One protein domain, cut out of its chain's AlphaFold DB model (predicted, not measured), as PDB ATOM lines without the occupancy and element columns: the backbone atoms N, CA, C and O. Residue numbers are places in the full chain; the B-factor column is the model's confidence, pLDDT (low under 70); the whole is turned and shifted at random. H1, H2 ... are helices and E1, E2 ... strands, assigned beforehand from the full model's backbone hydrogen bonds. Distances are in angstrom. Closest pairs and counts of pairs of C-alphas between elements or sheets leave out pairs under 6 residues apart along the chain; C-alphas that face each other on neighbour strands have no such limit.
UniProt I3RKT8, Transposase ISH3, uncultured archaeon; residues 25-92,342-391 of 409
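AT A GLANCE: This is residues 25 to 92 and 342 to 391 of the 409 residues of the protein "Transposase ISH3" of uncultured archaeon (UniProt I3RKT8). An elongated cluster of crossed helices has H2 in its core, with H1, H3, H4 and H6 packed round it. H5 packs on H1 and H6 and leads to a small strand hairpin, E1 and E2, which lies toward one far end of the longest axis, while the unnamed loop of residues 37 to 50 reaches toward the opposite end. The printed part has 118 residues, with named elements in the order H1, H2, H3, H4, H5, E1, E2, H6; the two-stranded sheet is antiparallel and the class is mostly helix. The whole is only just loose, close to compact, with a radius of gyration of the C-alphas of 16.4 A and spans of 55 by 28 by 19 A.

IN THESE COORDINATES: H1 covers residues 25 to 36 and is 15.9 A long, beginning at C-alpha 25 (31.023, -41.324, -25.821). H2 covers residues 51 to 64, 20.3 A, H3 residues 68 to 74, and H4 residues 81 to 89, 12.0 A. After the cut, H5 covers residues 342 to 355, 20.0 A, beginning at C-alpha 342 (18.858, -30.440, -17.798). E1 is residues 358 to 360 and E2 residues 367 to 369. H6, the longest helix, covers residues 375 to 390, 22.6 A, and ends at C-alpha 390 (31.103, -31.724, -34.503).

HOW THE PARTS SIT: H2 is the hub. Its residues 51 to 56 alone touch H1, closest at the C-alphas of Leu 35 and Ala 55, 6.9 A, at a steep tilt of 64 degrees, opposite ways. H6 touches H2 with residues 379 to 386 alone, closest at the C-alphas of Thr 63 and Arg 379, 5.0 A. H2 touches H3 with residues 57 to 61 alone, about perpendicular at 86 degrees, closest at the C-alphas of Ala 61 and Thr 71, 5.6 A. H2 and H4 only just touch, with 3 pairs of C-alphas within 8 A, the closest being Ile 54 and Val 84, 5.8 A. H3 and H4 form a helical hairpin at a shallow tilt of 32 degrees. H1 touches H6 with residues 25 to 28 alone, closest at the C-alphas of His 28 and Leu 382, 5.4 A. H5 touches H1 with residues 344 to 348 alone, closest at the C-alphas of Thr 31 and Glu 348, 6.6 A. H5 touches H6 with residues 345 to 349 alone, closest at the C-alphas of Arg 349 and Met 378, 6.6 A. E1 and E2 form an antiparallel hairpin, with N 359 and O 368, and N 368 and O 359, each 2.9 A apart and within hydrogen-bond range. H3 and H6 are apart. In H1 to H6, every O i to N i+4 pair is within hydrogen-bond range.

THE WHOLE: The C-alphas farthest apart are those of Thr 46 and Gly 363, 55.8 A. Residues 93 to 341 are not printed, and C-alphas 92 and 342 are 19.0 A apart across the cut. The link H1 to H2, with 14 residues, is long. The mean pLDDT of the printed part is 81.4, and residues 39 to 48 and 359 to 371 are under 70.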
ATOM      1  N   GLU A  25      31.901 -40.724 -24.805       90.06
ATOM      2  CA  GLU A  25      31.023 -41.324 -25.821       90.06
ATOM      3  C   GLU A  25      29.860 -42.091 -25.195       90.06
ATOM      4  O   GLU A  25      28.705 -41.839 -25.522       90.06
ATOM      5  N   ARG A  26      30.134 -42.966 -24.216       88.38
ATOM      6  CA  ARG A  26      29.082 -43.751 -23.550       88.38
ATOM      7  C   ARG A  26      28.089 -42.860 -22.806       88.38
ATOM      8  O   ARG A  26      26.895 -43.150 -22.766       88.38
ATOM      9  N   ILE A  27      28.568 -41.782 -22.188       90.38
ATOM     10  CA  ILE A  27      27.697 -40.817 -21.505       90.38
ATOM     11  C   ILE A  27      26.823 -40.059 -22.506       90.38
ATOM     12  O   ILE A  27      25.633 -39.864 -22.243       90.38
ATOM     13  N   HIS A  28      27.405 -39.633 -23.626       93.44
ATOM     14  CA  HIS A  28      26.683 -38.960 -24.701       93.44
ATOM     15  C   HIS A  28      25.623 -39.871 -25.316       93.44
ATOM     16  O   HIS A  28      24.460 -39.484 -25.288       93.44
ATOM     17  N   ALA A  29      25.977 -41.095 -25.715       89.38
ATOM     18  CA  ALA A  29      25.046 -42.075 -26.277       89.38
ATOM     19  C   ALA A  29      23.835 -42.319 -25.359       89.38
ATOM     20  O   ALA A  29      22.699 -42.105 -25.769       89.38
ATOM     21  N   ASN A  30      24.061 -42.615 -24.071       87.25
ATOM     22  CA  ASN A  30      22.968 -42.822 -23.108       87.25
ATOM     23  C   ASN A  30      22.052 -41.592 -22.959       87.25
ATOM     24  O   ASN A  30      20.833 -41.721 -22.797       87.25
ATOM     25  N   THR A  31      22.642 -40.392 -22.975       89.00
ATOM     26  CA  THR A  31      21.896 -39.129 -22.863       89.00
ATOM     27  C   THR A  31      21.085 -38.872 -24.132       89.00
ATOM     28  O   THR A  31      19.917 -38.489 -24.045       89.00
ATOM     29  N   LEU A  32      21.690 -39.099 -25.299       89.50
ATOM     30  CA  LEU A  32      21.067 -38.929 -26.602       89.50
ATOM     31  C   LEU A  32      19.912 -39.914 -26.781       89.50
ATOM     32  O   LEU A  32      18.803 -39.465 -27.046       89.50
ATOM     33  N   ASP A  33      20.114 -41.209 -26.534       85.88
ATOM     34  CA  ASP A  33      19.077 -42.245 -26.653       85.88
ATOM     35  C   ASP A  33      17.834 -41.919 -25.822       85.88
ATOM     36  O   ASP A  33      16.699 -42.016 -26.298       85.88
ATOM     37  N   THR A  34      18.057 -41.442 -24.595       82.81
ATOM     38  CA  THR A  34      16.987 -40.988 -23.705       82.81
ATOM     39  C   THR A  34      16.216 -39.815 -24.310       82.81
ATOM     40  O   THR A  34      14.988 -39.778 -24.248       82.81
ATOM     41  N   LEU A  35      16.914 -38.852 -24.913       84.56
ATOM     42  CA  LEU A  35      16.298 -37.671 -25.514       84.56
ATOM     43  C   LEU A  35      15.661 -37.951 -26.870       84.56
ATOM     44  O   LEU A  35      14.678 -37.295 -27.198       84.56
ATOM     45  N   LEU A  36      16.140 -38.930 -27.640       81.62
ATOM     46  CA  LEU A  36      15.571 -39.279 -28.943       81.62
ATOM     47  C   LEU A  36      14.094 -39.679 -28.844       81.62
ATOM     48  O   LEU A  36      13.345 -39.447 -29.791       81.62
ATOM     49  N   LEU A  37      13.638 -40.177 -27.689       75.25
ATOM     50  CA  LEU A  37      12.218 -40.425 -27.405       75.25
ATOM     51  C   LEU A  37      11.336 -39.166 -27.534       75.25
ATOM     52  O   LEU A  37      10.147 -39.294 -27.821       75.25
ATOM     53  N   LEU A  38      11.899 -37.961 -27.368       72.19
ATOM     54  CA  LEU A  38      11.198 -36.681 -27.561       72.19
ATOM     55  C   LEU A  38      10.962 -36.349 -29.033       72.19
ATOM     56  O   LEU A  38      10.033 -35.613 -29.358       72.19
ATOM     57  N   PHE A  39      11.814 -36.863 -29.917       69.62
ATOM     58  CA  PHE A  39      11.922 -36.382 -31.289       69.62
ATOM     59  C   PHE A  39      11.440 -37.400 -32.344       69.62
ATOM     60  O   PHE A  39      11.564 -37.155 -33.544       69.62
ATOM     61  N   ARG A  40      10.846 -38.534 -31.936       58.50
ATOM     62  CA  ARG A  40      10.300 -39.546 -32.863       58.50
ATOM     63  C   ARG A  40       8.918 -39.139 -33.420       58.50
ATOM     64  O   ARG A  40       7.893 -39.454 -32.828       58.50
ATOM     65  N   SER A  41       8.881 -38.463 -34.575       53.50
ATOM     66  CA  SER A  41       7.713 -38.350 -35.488       53.50
ATOM     67  C   SER A  41       8.184 -37.934 -36.900       53.50
ATOM     68  O   SER A  41       9.172 -37.202 -37.000       53.50
ATOM     69  N   PRO A  42       7.527 -38.374 -38.000       47.31
ATOM     70  CA  PRO A  42       8.093 -38.304 -39.349       47.31
ATOM     71  C   PRO A  42       8.067 -36.873 -39.897       47.31
ATOM     72  O   PRO A  42       7.067 -36.171 -39.797       47.31
ATOM     73  N   GLY A  43       9.194 -36.431 -40.448       50.22
ATOM     74  CA  GLY A  43       9.360 -35.080 -40.996       50.22
ATOM     75  C   GLY A  43      10.810 -34.599 -41.034       50.22
ATOM     76  O   GLY A  43      11.117 -33.650 -41.742       50.22
ATOM     77  N   PHE A  44      11.711 -35.289 -40.328       54.69
ATOM     78  CA  PHE A  44      13.162 -35.119 -40.464       54.69
ATOM     79  C   PHE A  44      13.735 -35.778 -41.729       54.69
ATOM     80  O   PHE A  44      14.919 -35.646 -42.002       54.69
ATOM     81  N   ARG A  45      12.907 -36.493 -42.506       46.94
ATOM     82  CA  ARG A  45      13.341 -37.302 -43.658       46.94
ATOM     83  C   ARG A  45      13.805 -36.484 -44.878       46.94
ATOM     84  O   ARG A  45      14.198 -37.093 -45.860       46.94
ATOM     85  N   THR A  46      13.766 -35.150 -44.839       49.47
ATOM     86  CA  THR A  46      14.008 -34.303 -46.024       49.47
ATOM     87  C   THR A  46      15.003 -33.152 -45.819       49.47
ATOM     88  O   THR A  46      14.984 -32.202 -46.596       49.47
ATOM     89  N   ARG A  47      15.889 -33.189 -44.809       59.22
ATOM     90  CA  ARG A  47      16.931 -32.153 -44.634       59.22
ATOM     91  C   ARG A  47      18.305 -32.731 -44.290       59.22
ATOM     92  O   ARG A  47      18.403 -33.845 -43.793       59.22
ATOM     93  N   ILE A  48      19.340 -31.922 -44.544       66.56
ATOM     94  CA  ILE A  48      20.778 -32.189 -44.332       66.56
ATOM     95  C   ILE A  48      21.080 -32.696 -42.909       66.56
ATOM     96  O   ILE A  48      22.002 -33.483 -42.716       66.56
ATOM     97  N   TYR A  49      20.285 -32.282 -41.917       73.06
ATOM     98  CA  TYR A  49      20.486 -32.620 -40.511       73.06
ATOM     99  C   TYR A  49      19.420 -33.572 -39.975       73.06
ATOM    100  O   TYR A  49      18.216 -33.408 -40.189       73.06
ATOM    101  N   SER A  50      19.881 -34.555 -39.213       81.00
ATOM    102  CA  SER A  50      19.044 -35.557 -38.572       81.00
ATOM    103  C   SER A  50      18.541 -35.099 -37.198       81.00
ATOM    104  O   SER A  50      18.997 -34.112 -36.616       81.00
ATOM    105  N   VAL A  51      17.606 -35.867 -36.636       81.12
ATOM    106  CA  VAL A  51      17.087 -35.670 -35.274       81.12
ATOM    107  C   VAL A  51      18.199 -35.627 -34.224       81.12
ATOM    108  O   VAL A  51      18.112 -34.852 -33.270       81.12
ATOM    109  N   THR A  52      19.235 -36.455 -34.387       88.00
ATOM    110  CA  THR A  52      20.348 -36.521 -33.435       88.00
ATOM    111  C   THR A  52      21.100 -35.196 -33.406       88.00
ATOM    112  O   THR A  52      21.373 -34.697 -32.322       88.00
ATOM    113  N   ASN A  53      21.304 -34.552 -34.560       89.19
ATOM    114  CA  ASN A  53      21.979 -33.255 -34.640       89.19
ATOM    115  C   ASN A  53      21.203 -32.148 -33.910       89.19
ATOM    116  O   ASN A  53      21.788 -31.304 -33.228       89.19
ATOM    117  N   ILE A  54      19.870 -32.175 -33.992       88.75
ATOM    118  CA  ILE A  54      19.020 -31.216 -33.272       88.75
ATOM    119  C   ILE A  54      19.044 -31.484 -31.763       88.75
ATOM    120  O   ILE A  54      19.153 -30.546 -30.968       88.75
ATOM    121  N   ALA A  55      18.976 -32.751 -31.351       90.00
ATOM    122  CA  ALA A  55      19.090 -33.124 -29.944       90.00
ATOM    123  C   ALA A  55      20.459 -32.719 -29.369       90.00
ATOM    124  O   ALA A  55      20.516 -32.080 -28.317       90.00
ATOM    125  N   ASP A  56      21.541 -33.001 -30.093       93.38
ATOM    126  CA  ASP A  56      22.918 -32.665 -29.729       93.38
ATOM    127  C   ASP A  56      23.138 -31.162 -29.588       93.38
ATOM    128  O   ASP A  56      23.792 -30.728 -28.639       93.38
ATOM    129  N   SER A  57      22.520 -30.356 -30.456       92.38
ATOM    130  CA  SER A  57      22.529 -28.893 -30.341       92.38
ATOM    131  C   SER A  57      21.989 -28.434 -28.981       92.38
ATOM    132  O   SER A  57      22.572 -27.581 -28.308       92.38
ATOM    133  N   ILE A  58      20.886 -29.028 -28.515       91.81
ATOM    134  CA  ILE A  58      20.299 -28.671 -27.216       91.81
ATOM    135  C   ILE A  58      21.124 -29.246 -26.062       91.81
ATOM    136  O   ILE A  58      21.326 -28.555 -25.058       91.81
ATOM    137  N   ILE A  59      21.619 -30.484 -26.187       93.81
ATOM    138  CA  ILE A  59      22.509 -31.091 -25.187       93.81
ATOM    139  C   ILE A  59      23.727 -30.189 -24.994       93.81
ATOM    140  O   ILE A  59      24.023 -29.826 -23.857       93.81
ATOM    141  N   TYR A  60      24.383 -29.755 -26.072       94.44
ATOM    142  CA  TYR A  60      25.549 -28.880 -25.999       94.44
ATOM    143  C   TYR A  60      25.222 -27.546 -25.318       94.44
ATOM    144  O   TYR A  60      25.878 -27.194 -24.330       94.44
ATOM    145  N   ALA A  61      24.148 -26.867 -25.739       93.25
ATOM    146  CA  ALA A  61      23.685 -25.626 -25.110       93.25
ATOM    147  C   ALA A  61      23.454 -25.804 -23.599       93.25
ATOM    148  O   ALA A  61      23.861 -24.979 -22.772       93.25
ATOM    149  N   CYS A  62      22.855 -26.929 -23.204       92.75
ATOM    150  CA  CYS A  62      22.655 -27.292 -21.808       92.75
ATOM    151  C   CYS A  62      23.972 -27.604 -21.078       92.75
ATOM    152  O   CYS A  62      24.175 -27.170 -19.943       92.75
ATOM    153  N   THR A  63      24.920 -28.301 -21.701       91.06
ATOM    154  CA  THR A  63      26.226 -28.568 -21.077       91.06
ATOM    155  C   THR A  63      27.026 -27.294 -20.850       91.06
ATOM    156  O   THR A  63      27.735 -27.220 -19.850       91.06
ATOM    157  N   GLY A  64      26.873 -26.266 -21.688       87.31
ATOM    158  CA  GLY A  64      27.486 -24.946 -21.516       87.31
ATOM    159  C   GLY A  64      26.691 -23.981 -20.630       87.31
ATOM    160  O   GLY A  64      27.270 -23.052 -20.073       87.31
ATOM    161  N   ALA A  65      25.387 -24.216 -20.442       90.25
ATOM    162  CA  ALA A  65      24.429 -23.183 -20.025       90.25
ATOM    163  C   ALA A  65      24.486 -21.938 -20.933       90.25
ATOM    164  O   ALA A  65      24.409 -20.794 -20.470       90.25
ATOM    165  N   THR A  66      24.637 -22.180 -22.232       91.56
ATOM    166  CA  THR A  66      24.713 -21.194 -23.315       91.56
ATOM    167  C   THR A  66      23.417 -21.208 -24.128       91.56
ATOM    168  O   THR A  66      22.490 -21.964 -23.821       91.56
ATOM    169  N   SER A  67      23.297 -20.310 -25.106       91.44
ATOM    170  CA  SER A  67      22.176 -20.314 -26.047       91.44
ATOM    171  C   SER A  67      22.418 -21.290 -27.201       91.44
ATOM    172  O   SER A  67      23.539 -21.755 -27.422       91.44
ATOM    173  N   ILE A  68      21.357 -21.588 -27.955       90.19
ATOM    174  CA  ILE A  68      21.470 -22.336 -29.215       90.19
ATOM    175  C   ILE A  68      22.348 -21.563 -30.209       90.19
ATOM    176  O   ILE A  68      23.211 -22.166 -30.829       90.19
ATOM    177  N   THR A  69      22.200 -20.237 -30.301       90.38
ATOM    178  CA  THR A  69      23.043 -19.392 -31.166       90.38
ATOM    179  C   THR A  69      24.528 -19.579 -30.870       90.38
ATOM    180  O   THR A  69      25.299 -19.887 -31.770       90.38
ATOM    181  N   GLU A  70      24.911 -19.475 -29.595       89.69
ATOM    182  CA  GLU A  70      26.301 -19.655 -29.164       89.69
ATOM    183  C   GLU A  70      26.814 -21.065 -29.482       89.69
ATOM    184  O   GLU A  70      27.948 -21.256 -29.905       89.69
ATOM    185  N   THR A  71      25.952 -22.066 -29.303       88.06
ATOM    186  CA  THR A  71      26.267 -23.466 -29.603       88.06
ATOM    187  C   THR A  71      26.581 -23.679 -31.078       88.06
ATOM    188  O   THR A  71      27.582 -24.318 -31.388       88.06
ATOM    189  N   CYS A  72      25.753 -23.132 -31.969       88.38
ATOM    190  CA  CYS A  72      25.926 -23.291 -33.412       88.38
ATOM    191  C   CYS A  72      27.194 -22.578 -33.907       88.38
ATOM    192  O   CYS A  72      27.842 -23.067 -34.819       88.38
ATOM    193  N   GLY A  73      27.592 -21.468 -33.270       88.00
ATOM    194  CA  GLY A  73      28.855 -20.781 -33.575       88.00
ATOM    195  C   GLY A  73      30.103 -21.435 -32.968       88.00
ATOM    196  O   GLY A  73      31.210 -21.177 -33.423       88.00
ATOM    197  N   SER A  74      29.949 -22.284 -31.946       89.00
ATOM    198  CA  SER A  74      31.076 -22.921 -31.244       89.00
ATOM    199  C   SER A  74      31.572 -24.215 -31.900       89.00
ATOM    200  O   SER A  74      32.644 -24.703 -31.539       89.00
ATOM    201  N   LEU A  75      30.780 -24.820 -32.790       90.31
ATOM    202  CA  LEU A  75      31.026 -26.156 -33.338       90.31
ATOM    203  C   LEU A  75      30.880 -26.152 -34.866       90.31
ATOM    204  O   LEU A  75      29.811 -25.846 -35.382       90.31
ATOM    205  N   ALA A  76      31.937 -26.537 -35.582       88.56
ATOM    206  CA  ALA A  76      32.086 -26.319 -37.023       88.56
ATOM    207  C   ALA A  76      31.046 -27.052 -37.889       88.56
ATOM    208  O   ALA A  76      30.612 -26.529 -38.910       88.56
ATOM    209  N   ARG A  77      30.649 -28.269 -37.495       89.50
ATOM    210  CA  ARG A  77      29.686 -29.109 -38.238       89.50
ATOM    211  C   ARG A  77      28.287 -29.140 -37.616       89.50
ATOM    212  O   ARG A  77      27.479 -29.997 -37.971       89.50
ATOM    213  N   MET A  78      28.018 -28.287 -36.628       89.19
ATOM    214  CA  MET A  78      26.711 -28.231 -35.969       89.19
ATOM    215  C   MET A  78      25.685 -27.552 -36.899       89.19
ATOM    216  O   MET A  78      26.071 -26.667 -37.663       89.19
ATOM    217  N   PRO A  79      24.389 -27.930 -36.864       89.00
ATOM    218  CA  PRO A  79      23.370 -27.251 -37.655       89.00
ATOM    219  C   PRO A  79      23.330 -25.751 -37.369       89.00
ATOM    220  O   PRO A  79      23.638 -25.310 -36.259       89.00
ATOM    221  N   SER A  80      22.888 -24.973 -38.359       88.19
ATOM    222  CA  SER A  80      22.686 -23.537 -38.175       88.19
ATOM    223  C   SER A  80      21.618 -23.263 -37.111       88.19
ATOM    224  O   SER A  80      20.736 -24.089 -36.840       88.19
ATOM    225  N   ARG A  81      21.647 -22.062 -36.526       88.94
ATOM    226  CA  ARG A  81      20.625 -21.633 -35.563       88.94
ATOM    227  C   ARG A  81      19.227 -21.719 -36.179       88.94
ATOM    228  O   ARG A  81      18.288 -22.134 -35.501       88.94
ATOM    229  N   GLU A  82      19.097 -21.308 -37.433       86.50
ATOM    230  CA  GLU A  82      17.865 -21.283 -38.213       86.50
ATOM    231  C   GLU A  82      17.309 -22.699 -38.391       86.50
ATOM    232  O   GLU A  82      16.122 -22.924 -38.146       86.50
ATOM    233  N   ASP A  83      18.169 -23.671 -38.709       85.56
ATOM    234  CA  ASP A  83      17.779 -25.079 -38.826       85.56
ATOM    235  C   ASP A  83      17.308 -25.645 -37.486       85.56
ATOM    236  O   ASP A  83      16.229 -26.240 -37.403       85.56
ATOM    237  N   VAL A  84      18.067 -25.416 -36.407       87.38
ATOM    238  CA  VAL A  84      17.662 -25.870 -35.069       87.38
ATOM    239  C   VAL A  84      16.311 -25.267 -34.694       87.38
ATOM    240  O   VAL A  84      15.398 -25.992 -34.299       87.38
ATOM    241  N   GLN A  85      16.137 -23.956 -34.857       84.19
ATOM    242  CA  GLN A  85      14.881 -23.281 -34.526       84.19
ATOM    243  C   GLN A  85      13.704 -23.792 -35.362       84.19
ATOM    244  O   GLN A  85      12.636 -24.036 -34.795       84.19
ATOM    245  N   TYR A  86      13.905 -24.028 -36.660       82.94
ATOM    246  CA  TYR A  86      12.892 -24.598 -37.548       82.94
ATOM    247  C   TYR A  86      12.375 -25.947 -37.032       82.94
ATOM    248  O   TYR A  86      11.165 -26.179 -36.979       82.94
ATOM    249  N   HIS A  87      13.275 -26.835 -36.603       81.38
ATOM    250  CA  HIS A  87      12.881 -28.141 -36.076       81.38
ATOM    251  C   HIS A  87      12.219 -28.043 -34.699       81.38
ATOM    252  O   HIS A  87      11.220 -28.723 -34.454       81.38
ATOM    253  N   LEU A  88      12.730 -27.190 -33.808       81.44
ATOM    254  CA  LEU A  88      12.179 -27.058 -32.460       81.44
ATOM    255  C   LEU A  88      10.804 -26.383 -32.428       81.44
ATOM    256  O   LEU A  88       9.981 -26.748 -31.592       81.44
ATOM    257  N   ALA A  89      10.524 -25.458 -33.349       79.12
ATOM    258  CA  ALA A  89       9.217 -24.805 -33.466       79.12
ATOM    259  C   ALA A  89       8.078 -25.788 -33.801       79.12
ATOM    260  O   ALA A  89       6.916 -25.516 -33.517       79.12
ATOM    261  N   ARG A  90       8.403 -26.950 -34.381       77.88
ATOM    262  CA  ARG A  90       7.431 -27.993 -34.753       77.88
ATOM    263  C   ARG A  90       7.131 -28.973 -33.618       77.88
ATOM    264  O   ARG A  90       6.326 -29.889 -33.793       77.88
ATOM    265  N   ILE A  91       7.799 -28.829 -32.475       76.69
ATOM    266  CA  ILE A  91       7.562 -29.671 -31.307       76.69
ATOM    267  C   ILE A  91       6.338 -29.129 -30.569       76.69
ATOM    268  O   ILE A  91       6.333 -28.001 -30.090       76.69
ATOM    269  N   ASP A  92       5.302 -29.952 -30.454       73.75
ATOM    270  CA  ASP A  92       4.101 -29.595 -29.701       73.75
ATOM    271  C   ASP A  92       4.284 -29.813 -28.187       73.75
ATOM    272  O   ASP A  92       4.930 -30.773 -27.754       73.75
ATOM    273  N   SER A 342      18.109 -30.612 -19.050       90.81
ATOM    274  CA  SER A 342      18.858 -30.440 -17.798       90.81
ATOM    275  C   SER A 342      18.530 -31.498 -16.744       90.81
ATOM    276  O   SER A 342      19.408 -31.880 -15.967       90.81
ATOM    277  N   PHE A 343      17.277 -31.950 -16.657       89.00
ATOM    278  CA  PHE A 343      16.890 -33.044 -15.766       89.00
ATOM    279  C   PHE A 343      17.363 -34.400 -16.280       89.00
ATOM    280  O   PHE A 343      17.836 -35.191 -15.469       89.00
ATOM    281  N   VAL A 344      17.349 -34.635 -17.592       88.94
ATOM    282  CA  VAL A 344      17.906 -35.853 -18.197       88.94
ATOM    283  C   VAL A 344      19.395 -35.979 -17.889       88.94
ATOM    284  O   VAL A 344      19.809 -36.984 -17.324       88.94
ATOM    285  N   ILE A 345      20.193 -34.928 -18.112       89.94
ATOM    286  CA  ILE A 345      21.633 -34.934 -17.781       89.94
ATOM    287  C   ILE A 345      21.863 -35.215 -16.283       89.94
ATOM    288  O   ILE A 345      22.827 -35.882 -15.889       89.94
ATOM    289  N   GLN A 346      20.984 -34.715 -15.410       88.06
ATOM    290  CA  GLN A 346      21.058 -34.998 -13.977       88.06
ATOM    291  C   GLN A 346      20.697 -36.447 -13.641       88.06
ATOM    292  O   GLN A 346      21.422 -37.060 -12.854       88.06
ATOM    293  N   ASN A 347      19.625 -36.982 -14.225       87.69
ATOM    294  CA  ASN A 347      19.194 -38.365 -14.047       87.69
ATOM    295  C   ASN A 347      20.263 -39.334 -14.559       87.69
ATOM    296  O   ASN A 347      20.678 -40.211 -13.804       87.69
ATOM    297  N   GLU A 348      20.804 -39.103 -15.756       86.69
ATOM    298  CA  GLU A 348      21.891 -39.905 -16.330       86.69
ATOM    299  C   GLU A 348      23.115 -39.921 -15.422       86.69
ATOM    300  O   GLU A 348      23.678 -40.974 -15.134       86.69
ATOM    301  N   ARG A 349      23.496 -38.779 -14.842       86.50
ATOM    302  CA  ARG A 349      24.585 -38.762 -13.857       86.50
ATOM    303  C   ARG A 349      24.271 -39.610 -12.623       86.50
ATOM    304  O   ARG A 349      25.183 -40.210 -12.048       86.50
ATOM    305  N   VAL A 350      23.033 -39.577 -12.135       83.56
ATOM    306  CA  VAL A 350      22.617 -40.367 -10.966       83.56
ATOM    307  C   VAL A 350      22.654 -41.850 -11.302       83.56
ATOM    308  O   VAL A 350      23.231 -42.611 -10.524       83.56
ATOM    309  N   TYR A 351      22.150 -42.222 -12.476       82.19
ATOM    310  CA  TYR A 351      22.205 -43.576 -13.005       82.19
ATOM    311  C   TYR A 351      23.648 -44.057 -13.170       82.19
ATOM    312  O   TYR A 351      24.026 -45.047 -12.558       82.19
ATOM    313  N   VAL A 352      24.504 -43.310 -13.868       82.38
ATOM    314  CA  VAL A 352      25.920 -43.651 -14.074       82.38
ATOM    315  C   VAL A 352      26.654 -43.846 -12.748       82.38
ATOM    316  O   VAL A 352      27.412 -44.800 -12.569       82.38
ATOM    317  N   LYS A 353      26.406 -42.961 -11.776       81.25
ATOM    318  CA  LYS A 353      26.979 -43.104 -10.434       81.25
ATOM    319  C   LYS A 353      26.507 -44.361  -9.729       81.25
ATOM    320  O   LYS A 353      27.266 -44.919  -8.945       81.25
ATOM    321  N   TRP A 354      25.256 -44.739  -9.930       76.88
ATOM    322  CA  TRP A 354      24.669 -45.918  -9.321       76.88
ATOM    323  C   TRP A 354      25.122 -47.211  -9.999       76.88
ATOM    324  O   TRP A 354      25.532 -48.129  -9.291       76.88
ATOM    325  N   GLN A 355      25.108 -47.263 -11.323       77.88
ATOM    326  CA  GLN A 355      25.417 -48.466 -12.081       77.88
ATOM    327  C   GLN A 355      26.918 -48.755 -12.106       77.88
ATOM    328  O   GLN A 355      27.334 -49.866 -11.803       77.88
ATOM    329  N   TYR A 356      27.740 -47.742 -12.393       78.75
ATOM    330  CA  TYR A 356      29.161 -47.954 -12.689       78.75
ATOM    331  C   TYR A 356      30.102 -47.496 -11.571       78.75
ATOM    332  O   TYR A 356      31.184 -48.048 -11.408       78.75
ATOM    333  N   LEU A 357      29.720 -46.475 -10.792       78.94
ATOM    334  CA  LEU A 357      30.628 -45.822  -9.828       78.94
ATOM    335  C   LEU A 357      30.230 -46.022  -8.359       78.94
ATOM    336  O   LEU A 357      30.734 -45.320  -7.472       78.94
ATOM    337  N   SER A 358      29.294 -46.931  -8.095       75.00
ATOM    338  CA  SER A 358      28.888 -47.266  -6.738       75.00
ATOM    339  C   SER A 358      29.591 -48.535  -6.282       75.00
ATOM    340  O   SER A 358      29.686 -49.511  -7.017       75.00
ATOM    341  N   LYS A 359      30.079 -48.527  -5.044       69.19
ATOM    342  CA  LYS A 359      30.555 -49.733  -4.369       69.19
ATOM    343  C   LYS A 359      29.495 -50.157  -3.367       69.19
ATOM    344  O   LYS A 359      29.031 -49.318  -2.588       69.19
ATOM    345  N   VAL A 360      29.111 -51.433  -3.383       63.97
ATOM    346  CA  VAL A 360      28.231 -52.003  -2.355       63.97
ATOM    347  C   VAL A 360      28.897 -51.781  -0.998       63.97
ATOM    348  O   VAL A 360      30.064 -52.115  -0.809       63.97
ATOM    349  N   ALA A 361      28.185 -51.149  -0.068       57.78
ATOM    350  CA  ALA A 361      28.696 -50.861   1.266       57.78
ATOM    351  C   ALA A 361      27.698 -51.367   2.308       57.78
ATOM    352  O   ALA A 361      26.514 -51.039   2.242       57.78
ATOM    353  N   ARG A 362      28.177 -52.142   3.290       46.38
ATOM    354  CA  ARG A 362      27.356 -52.599   4.422       46.38
ATOM    355  C   ARG A 362      26.854 -51.387   5.229       46.38
ATOM    356  O   ARG A 362      27.642 -50.510   5.580       46.38
ATOM    357  N   GLY A 363      25.545 -51.326   5.501       53.22
ATOM    358  CA  GLY A 363      24.896 -50.294   6.329       53.22
ATOM    359  C   GLY A 363      23.707 -49.575   5.671       53.22
ATOM    360  O   GLY A 363      23.367 -49.815   4.515       53.22
ATOM    361  N   ARG A 364      23.080 -48.644   6.413       46.06
ATOM    362  CA  ARG A 364      21.789 -47.974   6.102       46.06
ATOM    363  C   ARG A 364      21.696 -47.279   4.729       46.06
ATOM    364  O   ARG A 364      20.595 -46.980   4.282       46.06
ATOM    365  N   TYR A 365      22.826 -47.005   4.077       52.97
ATOM    366  CA  TYR A 365      22.888 -46.299   2.791       52.97
ATOM    367  C   TYR A 365      23.220 -47.207   1.592       52.97
ATOM    368  O   TYR A 365      23.182 -46.721   0.464       52.97
ATOM    369  N   GLY A 366      23.502 -48.502   1.814       52.22
ATOM    370  CA  GLY A 366      23.606 -49.583   0.814       52.22
ATOM    371  C   GLY A 366      24.744 -49.500  -0.219       52.22
ATOM    372  O   GLY A 366      25.290 -50.528  -0.616       52.22
ATOM    373  N   LYS A 367      25.137 -48.299  -0.656       59.31
ATOM    374  CA  LYS A 367      26.164 -48.048  -1.674       59.31
ATOM    375  C   LYS A 367      26.944 -46.761  -1.352       59.31
ATOM    376  O   LYS A 367      26.347 -45.713  -1.101       59.31
ATOM    377  N   LYS A 368      28.283 -46.820  -1.354       61.12
ATOM    378  CA  LYS A 368      29.172 -45.637  -1.298       61.12
ATOM    379  C   LYS A 368      29.517 -45.218  -2.730       61.12
ATOM    380  O   LYS A 368      29.865 -46.060  -3.552       61.12
ATOM    381  N   TYR A 369      29.416 -43.926  -3.028       64.44
ATOM    382  CA  TYR A 369      29.589 -43.390  -4.384       64.44
ATOM    383  C   TYR A 369      30.939 -42.723  -4.574       64.44
ATOM    384  O   TYR A 369      31.418 -42.037  -3.669       64.44
ATOM    385  N   ASP A 370      31.461 -42.797  -5.797       64.62
ATOM    386  CA  ASP A 370      32.583 -41.959  -6.198       64.62
ATOM    387  C   ASP A 370      32.204 -40.461  -6.155       64.62
ATOM    388  O   ASP A 370      31.252 -39.983  -6.802       64.62
ATOM    389  N   THR A 371      32.956 -39.700  -5.363       69.88
ATOM    390  CA  THR A 371      32.860 -38.243  -5.242       69.88
ATOM    391  C   THR A 371      33.544 -37.516  -6.402       69.88
ATOM    392  O   THR A 371      33.164 -36.378  -6.690       69.88
ATOM    393  N   ARG A 372      34.462 -38.173  -7.126       74.69
ATOM    394  CA  ARG A 372      35.259 -37.612  -8.229       74.69
ATOM    395  C   ARG A 372      34.424 -37.331  -9.477       74.69
ATOM    396  O   ARG A 372      34.670 -36.344 -10.169       74.69
ATOM    397  N   PHE A 373      33.376 -38.121  -9.740       82.88
ATOM    398  CA  PHE A 373      32.448 -37.846 -10.845       82.88
ATOM    399  C   PHE A 373      31.434 -36.743 -10.478       82.88
ATOM    400  O   PHE A 373      30.287 -36.972 -10.065       82.88
ATOM    401  N   THR A 374      31.878 -35.493 -10.527       86.31
ATOM    402  CA  THR A 374      31.059 -34.319 -10.188       86.31
ATOM    403  C   THR A 374      30.044 -33.987 -11.294       86.31
ATOM    404  O   THR A 374      30.043 -34.596 -12.358       86.31
ATOM    405  N   TYR A 375      29.125 -33.040 -11.044       86.38
ATOM    406  CA  TYR A 375      28.218 -32.574 -12.111       86.38
ATOM    407  C   TYR A 375      28.986 -31.843 -13.202       86.38
ATOM    408  O   TYR A 375      28.655 -31.928 -14.374       86.38
ATOM    409  N   PHE A 376      30.032 -31.136 -12.783       88.31
ATOM    410  CA  PHE A 376      30.960 -30.493 -13.686       88.31
ATOM    411  C   PHE A 376      31.604 -31.524 -14.617       88.31
ATOM    412  O   PHE A 376      31.524 -31.354 -15.826       88.31
ATOM    413  N   ARG A 377      32.120 -32.641 -14.079       89.75
ATOM    414  CA  ARG A 377      32.721 -33.703 -14.902       89.75
ATOM    415  C   ARG A 377      31.727 -34.323 -15.896       89.75
ATOM    416  O   ARG A 377      32.096 -34.507 -17.045       89.75
ATOM    417  N   MET A 378      30.470 -34.551 -15.498       91.69
ATOM    418  CA  MET A 378      29.403 -34.991 -16.418       91.69
ATOM    419  C   MET A 378      29.229 -34.033 -17.606       91.69
ATOM    420  O   MET A 378      29.188 -34.470 -18.750       91.69
ATOM    421  N   ARG A 379      29.154 -32.722 -17.340       93.25
ATOM    422  CA  ARG A 379      29.013 -31.705 -18.393       93.25
ATOM    423  C   ARG A 379      30.231 -31.659 -19.310       93.25
ATOM    424  O   ARG A 379      30.051 -31.555 -20.511       93.25
ATOM    425  N   GLN A 380      31.438 -31.759 -18.752       92.88
ATOM    426  CA  GLN A 380      32.675 -31.785 -19.537       92.88
ATOM    427  C   GLN A 380      32.759 -33.021 -20.434       92.88
ATOM    428  O   GLN A 380      33.173 -32.902 -21.574       92.88
ATOM    429  N   PHE A 381      32.308 -34.185 -19.961       94.25
ATOM    430  CA  PHE A 381      32.270 -35.397 -20.783       94.25
ATOM    431  C   PHE A 381      31.308 -35.237 -21.964       94.25
ATOM    432  O   PHE A 381      31.693 -35.491 -23.095       94.25
ATOM    433  N   LEU A 382      30.086 -34.757 -21.720       94.88
ATOM    434  CA  LEU A 382      29.134 -34.491 -22.803       94.88
ATOM    435  C   LEU A 382      29.657 -33.441 -23.791       94.88
ATOM    436  O   LEU A 382      29.517 -33.613 -24.996       94.88
ATOM    437  N   ARG A 383      30.275 -32.372 -23.280       94.31
ATOM    438  CA  ARG A 383      30.877 -31.324 -24.103       94.31
ATOM    439  C   ARG A 383      31.992 -31.880 -24.988       94.31
ATOM    440  O   ARG A 383      31.932 -31.682 -26.191       94.31
ATOM    441  N   LEU A 384      32.929 -32.629 -24.406       94.56
ATOM    442  CA  LEU A 384      34.040 -33.255 -25.123       94.56
ATOM    443  C   LEU A 384      33.545 -34.215 -26.211       94.56
ATOM    444  O   LEU A 384      34.022 -34.150 -27.335       94.56
ATOM    445  N   ALA A 385      32.561 -35.069 -25.903       95.06
ATOM    446  CA  ALA A 385      31.983 -35.973 -26.898       95.06
ATOM    447  C   ALA A 385      31.433 -35.203 -28.109       95.06
ATOM    448  O   ALA A 385      31.701 -35.562 -29.250       95.06
ATOM    449  N   LEU A 386      30.711 -34.109 -27.863       94.69
ATOM    450  CA  LEU A 386      30.128 -33.287 -28.920       94.69
ATOM    451  C   LEU A 386      31.182 -32.465 -29.677       94.69
ATOM    452  O   LEU A 386      31.093 -32.352 -30.894       94.69
ATOM    453  N   GLU A 387      32.209 -31.947 -29.002       94.81
ATOM    454  CA  GLU A 387      33.348 -31.278 -29.649       94.81
ATOM    455  C   GLU A 387      34.126 -32.239 -30.561       94.81
ATOM    456  O   GLU A 387      34.549 -31.837 -31.641       94.81
ATOM    457  N   MET A 388      34.253 -33.517 -30.188       93.81
ATOM    458  CA  MET A 388      34.867 -34.542 -31.042       93.81
ATOM    459  C   MET A 388      33.994 -34.894 -32.256       93.81
ATOM    460  O   MET A 388      34.512 -35.068 -33.358       93.81
ATOM    461  N   VAL A 389      32.669 -34.961 -32.082       93.00
ATOM    462  CA  VAL A 389      31.729 -35.281 -33.174       93.00
ATOM    463  C   VAL A 389      31.584 -34.119 -34.158       93.00
ATOM    464  O   VAL A 389      31.638 -34.323 -35.372       93.00
ATOM    465  N   TYR A 390      31.428 -32.889 -33.670       92.88
ATOM    466  CA  TYR A 390      31.103 -31.724 -34.503       92.88
ATOM    467  C   TYR A 390      32.303 -30.819 -34.815       92.88
ATOM    468  O   TYR A 390      32.197 -29.978 -35.703       92.88
ATOM    469  N   GLY A 391      33.439 -31.020 -34.143       92.75
ATOM    470  CA  GLY A 391      34.641 -30.196 -34.272       92.75
ATOM    471  C   GLY A 391      34.498 -28.864 -33.537       92.75
ATOM    472  O   GLY A 391      33.656 -28.045 -33.895       92.75
TER     473      GLY A 391